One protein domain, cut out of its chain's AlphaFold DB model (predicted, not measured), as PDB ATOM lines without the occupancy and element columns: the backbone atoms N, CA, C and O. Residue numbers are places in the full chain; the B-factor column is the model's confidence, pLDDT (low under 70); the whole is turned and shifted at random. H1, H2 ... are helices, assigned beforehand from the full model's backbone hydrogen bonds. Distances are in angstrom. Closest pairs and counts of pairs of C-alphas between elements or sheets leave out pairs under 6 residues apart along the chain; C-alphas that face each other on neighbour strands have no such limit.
ATOM      1  N   CYS A  50     126.951 184.332 126.719       93.12
ATOM      2  CA  CYS A  50     127.762 183.614 127.712       93.12
ATOM      3  C   CYS A  50     128.743 182.670 127.015       93.12
ATOM      4  O   CYS A  50     129.951 182.785 127.186       93.12
ATOM      5  N   GLY A  51     128.227 181.817 126.129       91.94
ATOM      6  CA  GLY A  51     129.047 180.869 125.384       91.94
ATOM      7  C   GLY A  51     130.109 181.542 124.505       91.94
ATOM      8  O   GLY A  51     131.251 181.106 124.480       91.94
ATOM      9  N   LYS A  52     129.790 182.675 123.864       90.19
ATOM     10  CA  LYS A  52     130.763 183.467 123.089       90.19
ATOM     11  C   LYS A  52     131.945 183.967 123.931       90.19
ATOM     12  O   LYS A  52     133.024 184.173 123.388       90.19
ATOM     13  N   LYS A  53     131.737 184.189 125.231       89.94
ATOM     14  CA  LYS A  53     132.792 184.559 126.187       89.94
ATOM     15  C   LYS A  53     133.497 183.345 126.792       89.94
ATOM     16  O   LYS A  53     134.426 183.523 127.565       89.94
ATOM     17  N   GLY A  54     133.047 182.143 126.441       90.56
ATOM     18  CA  GLY A  54     133.516 180.893 127.009       90.56
ATOM     19  C   GLY A  54     133.102 180.692 128.461       90.56
ATOM     20  O   GLY A  54     133.848 180.146 129.264       90.56
ATOM     21  N   GLU A  55     131.909 181.162 128.815       92.06
ATOM     22  CA  GLU A  55     131.386 181.070 130.171       92.06
ATOM     23  C   GLU A  55     130.090 180.252 130.198       92.06
ATOM     24  O   GLU A  55     129.240 180.336 129.296       92.06
ATOM     25  N   ALA A  56     129.918 179.475 131.266       92.94
ATOM     26  CA  ALA A  56     128.682 178.760 131.553       92.94
ATOM     27  C   ALA A  56     127.525 179.747 131.795       92.94
ATOM     28  O   ALA A  56     127.703 180.843 132.335       92.94
ATOM     29  N   CYS A  57     126.310 179.360 131.408       92.94
ATOM     30  CA  CYS A  57     125.116 180.104 131.788       92.94
ATOM     31  C   CYS A  57     124.826 179.842 133.272       92.94
ATOM     32  O   CYS A  57     124.646 178.693 133.662       92.94
ATOM     33  N   GLY A  58     124.770 180.898 134.085       89.75
ATOM     34  CA  GLY A  58     124.336 180.820 135.485       89.75
ATOM     35  C   GLY A  58     122.893 181.285 135.691       89.75
ATOM     36  O   GLY A  58     122.222 181.684 134.739       89.75
ATOM     37  N   ASP A  59     122.462 181.340 136.948       88.31
ATOM     38  CA  ASP A  59     121.083 181.673 137.356       88.31
ATOM     39  C   ASP A  59     120.630 183.083 136.943       88.31
ATOM     40  O   ASP A  59     119.443 183.370 136.818       88.31
ATOM     41  N   ALA A  60     121.581 183.984 136.683       89.38
ATOM     42  CA  ALA A  60     121.297 185.318 136.156       89.38
ATOM     43  C   ALA A  60     120.838 185.310 134.682       89.38
ATOM     44  O   ALA A  60     120.416 186.350 134.158       89.38
ATOM     45  N   CYS A  61     120.958 184.174 133.987       90.81
ATOM     46  CA  CYS A  61     120.527 184.011 132.605       90.81
ATOM     47  C   CYS A  61     119.028 183.712 132.535       90.81
ATOM     48  O   CYS A  61     118.491 182.938 133.314       90.81
ATOM     49  N   LYS A  62     118.355 184.288 131.540       91.25
ATOM     50  CA  LYS A  62     116.924 184.067 131.274       91.25
ATOM     51  C   LYS A  62     116.691 183.108 130.105       91.25
ATOM     52  O   LYS A  62     115.692 183.232 129.403       91.25
ATOM     53  N   CYS A  63     117.658 182.240 129.818       91.19
ATOM     54  CA  CYS A  63     117.551 181.297 128.714       91.19
ATOM     55  C   CYS A  63     116.672 180.099 129.067       91.19
ATOM     56  O   CYS A  63     116.724 179.597 130.185       91.19
ATOM     57  N   THR A  64     115.914 179.613 128.089       87.06
ATOM     58  CA  THR A  64     115.067 178.421 128.213       87.06
ATOM     59  C   THR A  64     115.731 177.230 127.527       87.06
ATOM     60  O   THR A  64     116.266 177.379 126.430       87.06
ATOM     61  N   SER A  65     115.701 176.052 128.160       87.81
ATOM     62  CA  SER A  65     116.295 174.807 127.633       87.81
ATOM     63  C   SER A  65     117.777 174.945 127.257       87.81
ATOM     64  O   SER A  65     118.183 174.609 126.148       87.81
ATOM     65  N   CYS A  66     118.587 175.480 128.173       90.56
ATOM     66  CA  CYS A  66     119.993 175.790 127.926       90.56
ATOM     67  C   CYS A  66     120.844 174.538 127.630       90.56
ATOM     68  O   CYS A  66     120.966 173.646 128.460       90.56
ATOM     69  N   ARG A  67     121.502 174.540 126.473       91.56
ATOM     70  CA  ARG A  67     122.508 173.591 125.970       91.56
ATOM     71  C   ARG A  67     123.832 174.305 125.685       91.56
ATOM     72  O   ARG A  67     124.533 173.992 124.726       91.56
ATOM     73  N   ASN A  68     124.169 175.316 126.489       93.12
ATOM     74  CA  ASN A  68     125.485 175.944 126.410       93.12
ATOM     75  C   ASN A  68     126.558 174.874 126.706       93.12
ATOM     76  O   ASN A  68     126.545 174.335 127.815       93.12
ATOM     77  N   PRO A  69     127.494 174.576 125.788       93.19
ATOM     78  CA  PRO A  69     128.498 173.540 126.012       93.19
ATOM     79  C   PRO A  69     129.405 173.832 127.216       93.19
ATOM     80  O   PRO A  69     129.884 172.905 127.858       93.19
ATOM     81  N   PHE A  70     129.568 175.102 127.604       93.06
ATOM     82  CA  PHE A  70     130.315 175.477 128.809       93.06
ATOM     83  C   PHE A  70     129.640 175.036 130.114       93.06
ATOM     84  O   PHE A  70     130.323 174.880 131.121       93.06
ATOM     85  N   ASN A  71     128.325 174.787 130.114       92.69
ATOM     86  CA  ASN A  71     127.674 174.155 131.262       92.69
ATOM     87  C   ASN A  71     128.183 172.722 131.435       92.69
ATOM     88  O   ASN A  71     128.531 172.334 132.541       92.69
ATOM     89  N   ILE A  72     128.301 171.983 130.327       92.06
ATOM     90  CA  ILE A  72     128.813 170.611 130.322       92.06
ATOM     91  C   ILE A  72     130.277 170.609 130.767       92.06
ATOM     92  O   ILE A  72     130.627 169.858 131.664       92.06
ATOM     93  N   LEU A  73     131.119 171.500 130.227       91.44
ATOM     94  CA  LEU A  73     132.514 171.619 130.677       91.44
ATOM     95  C   LEU A  73     132.610 171.855 132.193       91.44
ATOM     96  O   LEU A  73     133.371 171.174 132.877       91.44
ATOM     97  N   LYS A  74     131.784 172.756 132.736       91.00
ATOM     98  CA  LYS A  74     131.738 173.024 134.177       91.00
ATOM     99  C   LYS A  74     131.323 171.794 134.997       91.00
ATOM    100  O   LYS A  74     131.861 171.597 136.080       91.00
ATOM    101  N   GLU A  75     130.397 170.976 134.499       91.44
ATOM    102  CA  GLU A  75     129.979 169.730 135.164       91.44
ATOM    103  C   GLU A  75     131.110 168.693 135.250       91.44
ATOM    104  O   GLU A  75     131.228 168.014 136.266       91.44
ATOM    105  N   TYR A  76     131.985 168.618 134.240       89.06
ATOM    106  CA  TYR A  76     133.191 167.775 134.271       89.06
ATOM    107  C   TYR A  76     134.370 168.432 135.017       89.06
ATOM    108  O   TYR A  76     135.493 167.946 134.928       89.06
ATOM    109  N   ASN A  77     134.142 169.523 135.761       88.56
ATOM    110  CA  ASN A  77     135.177 170.303 136.456       88.56
ATOM    111  C   ASN A  77     136.290 170.836 135.532       88.56
ATOM    112  O   ASN A  77     137.417 171.060 135.969       88.56
ATOM    113  N   ILE A  78     135.970 171.076 134.260       88.06
ATOM    114  CA  ILE A  78     136.897 171.667 133.295       88.06
ATOM    115  C   ILE A  78     136.905 173.192 133.469       88.06
ATOM    116  O   ILE A  78     135.846 173.832 133.506       88.06
ATOM    117  N   ASP A  79     138.099 173.794 133.521       89.00
ATOM    118  CA  ASP A  79     138.242 175.251 133.567       89.00
ATOM    119  C   ASP A  79     137.737 175.887 132.265       89.00
ATOM    120  O   ASP A  79     138.399 175.887 131.224       89.00
ATOM    121  N   CYS A  80     136.544 176.475 132.348       89.75
ATOM    122  CA  CYS A  80     135.903 177.183 131.248       89.75
ATOM    123  C   CYS A  80     136.756 178.351 130.738       89.75
ATOM    124  O   CYS A  80     136.753 178.617 129.540       89.75
ATOM    125  N   THR A  81     137.504 179.024 131.618       88.62
ATOM    126  CA  THR A  81     138.313 180.197 131.261       88.62
ATOM    127  C   THR A  81     139.424 179.802 130.311       88.62
ATOM    128  O   THR A  81     139.608 180.423 129.266       88.62
ATOM    129  N   ALA A  82     140.165 178.758 130.661       88.31
ATOM    130  CA  ALA A  82     141.285 178.327 129.858       88.31
ATOM    131  C   ALA A  82     140.827 177.465 128.659       88.31
ATOM    132  O   ALA A  82     141.414 177.562 127.583       88.31
ATOM    133  N   ALA A  83     139.685 176.770 128.752       89.94
ATOM    134  CA  ALA A  83     139.003 176.213 127.580       89.94
ATOM    135  C   ALA A  83     138.636 177.311 126.558       89.94
ATOM    136  O   ALA A  83     138.877 177.156 125.363       89.94
ATOM    137  N   ALA A  84     138.126 178.461 127.013       91.25
ATOM    138  CA  ALA A  84     137.769 179.589 126.150       91.25
ATOM    139  C   ALA A  84     138.956 180.194 125.384       91.25
ATOM    140  O   ALA A  84     138.764 180.845 124.355       91.25
ATOM    141  N   GLN A  85     140.178 180.009 125.889       90.31
ATOM    142  CA  GLN A  85     141.400 180.478 125.234       90.31
ATOM    143  C   GLN A  85     141.805 179.582 124.058       90.31
ATOM    144  O   GLN A  85     142.495 180.042 123.143       90.31
ATOM    145  N   ASP A  86     141.350 178.327 124.035       91.12
ATOM    146  CA  ASP A  86     141.604 177.418 122.929       91.12
ATOM    147  C   ASP A  86     140.728 177.788 121.720       91.12
ATOM    148  O   ASP A  86     139.539 177.474 121.630       91.12
ATOM    149  N   LYS A  87     141.344 178.450 120.737       92.19
ATOM    150  CA  LYS A  87     140.682 178.852 119.485       92.19
ATOM    151  C   LYS A  87     140.140 177.657 118.697       92.19
ATOM    152  O   LYS A  87     139.087 177.770 118.072       92.19
ATOM    153  N   CYS A  88     140.852 176.530 118.724       93.19
ATOM    154  CA  CYS A  88     140.445 175.319 118.023       93.19
ATOM    155  C   CYS A  88     139.175 174.745 118.660       93.19
ATOM    156  O   CYS A  88     138.225 174.422 117.945       93.19
ATOM    157  N   LEU A  89     139.113 174.705 119.995       92.38
ATOM    158  CA  LEU A  89     137.895 174.348 120.719       92.38
ATOM    159  C   LEU A  89     136.757 175.312 120.384       92.38
ATOM    160  O   LEU A  89     135.691 174.868 119.970       92.38
ATOM    161  N   MET A  90     136.959 176.621 120.556       92.75
ATOM    162  CA  MET A  90     135.891 177.622 120.415       92.75
ATOM    163  C   MET A  90     135.220 177.595 119.036       92.75
ATOM    164  O   MET A  90     134.020 177.858 118.915       92.75
ATOM    165  N   ASP A  91     135.976 177.236 117.999       93.62
ATOM    166  CA  ASP A  91     135.474 177.099 116.634       93.62
ATOM    167  C   ASP A  91     134.713 175.790 116.368       93.62
ATOM    168  O   ASP A  91     133.974 175.714 115.382       93.62
ATOM    169  N   ASN A  92     134.854 174.775 117.225       93.56
ATOM    170  CA  ASN A  92     134.281 173.441 117.016       93.56
ATOM    171  C   ASN A  92     133.318 172.981 118.118       93.56
ATOM    172  O   ASN A  92     132.469 172.141 117.841       93.56
ATOM    173  N   ILE A  93     133.354 173.561 119.319       92.56
ATOM    174  CA  ILE A  93     132.567 173.117 120.480       92.56
ATOM    175  C   ILE A  93     131.053 173.117 120.219       92.56
ATOM    176  O   ILE A  93     130.333 172.255 120.709       92.56
ATOM    177  N   TYR A  94     130.571 174.043 119.386       91.81
ATOM    178  CA  TYR A  94     129.162 174.142 118.985       91.81
ATOM    179  C   TYR A  94     128.769 173.223 117.823       91.81
ATOM    180  O   TYR A  94     127.591 173.135 117.489       91.81
ATOM    181  N   LYS A  95     129.739 172.587 117.161       92.50
ATOM    182  CA  LYS A  95     129.495 171.615 116.083       92.50
ATOM    183  C   LYS A  95     129.334 170.197 116.630       92.50
ATOM    184  O   LYS A  95     128.870 169.315 115.915       92.50
ATOM    185  N   ILE A  96     129.724 169.977 117.883       90.00
ATOM    186  CA  ILE A  96     129.608 168.692 118.565       90.00
ATOM    187  C   ILE A  96     128.155 168.530 119.013       90.00
ATOM    188  O   ILE A  96     127.659 169.326 119.805       90.00
ATOM    189  N   GLY A  97     127.473 167.507 118.493       86.69
ATOM    190  CA  GLY A  97     126.063 167.261 118.808       86.69
ATOM    191  C   GLY A  97     125.835 166.899 120.277       86.69
ATOM    192  O   GLY A  97     125.010 167.518 120.943       86.69
ATOM    193  N   ASP A  98     126.595 165.928 120.787       90.25
ATOM    194  CA  ASP A  98     126.563 165.511 122.192       90.25
ATOM    195  C   ASP A  98     127.967 165.597 122.793       90.25
ATOM    196  O   ASP A  98     128.803 164.710 122.613       90.25
ATOM    197  N   LEU A  99     128.226 166.700 123.494       90.88
ATOM    198  CA  LEU A  99     129.522 166.952 124.111       90.88
ATOM    199  C   LEU A  99     129.812 166.001 125.280       90.88
ATOM    200  O   LEU A  99     130.973 165.675 125.484       90.88
ATOM    201  N   ARG A 100     128.802 165.508 126.015       91.38
ATOM    202  CA  ARG A 100     129.027 164.588 127.151       91.38
ATOM    203  C   ARG A 100     129.617 163.279 126.651       91.38
ATOM    204  O   ARG A 100     130.724 162.904 127.026       91.38
TER     205      ARG A 100
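AT A GLANCE: This is residues 50 to 100 of the 230 residues of the protein "uncharacterized protein LOC109484486" of Branchiostoma belcheri (UniProt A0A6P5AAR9). This domain has little regular structure: a wide loop, residues 57 to 67, lies to one side of the short helix H1, and two more short helices, H2 and H3, lie to the other, joined at corners. The printed part has 51 residues, 19 of them in three named helices, H1, H2 and H3 in chain order, with no named strand; the class is all helix. It is compact, with a radius of gyration of the C-alphas of 10.4 A and spans of 28 by 22 by 19 A.

IN THESE COORDINATES: H1, the longest helix, covers residues 69 to 75 and is 10.0 A long, beginning at C-alpha 69 (128.498, 173.540, 126.012). H2 covers residues 80 to 85, 8.8 A. H3 covers residues 87 to 92, 8.7 A, ending at C-alpha 92 (134.281, 173.441, 117.016).

HOW THE PARTS SIT: H1 and H2 only just touch, only at the corner by their link, with 3 pairs of C-alphas within 8 A; the closest C-alphas, of Phe 70 and Cys 80, are 6.3 A apart. They run opposite ways at a steep tilt of 45 degrees. H2 and H3 also only just touch, only at the corner by their link, with 3 such pairs; the closest C-alphas, of Ala 84 and Met 90, are 6.3 A apart. Their lines are only just about perpendicular, at 71 degrees. H1 and H3 are apart. In H1, H2 and H3 every O i to N i+4 pair is within hydrogen-bond range.

THE WHOLE: The two C-alphas farthest apart, of Lys 62 and Cys 88, are 28.4 A apart. The printed part has no cut, both links between helices are tight, and no printed residue is under 70 in pLDDT.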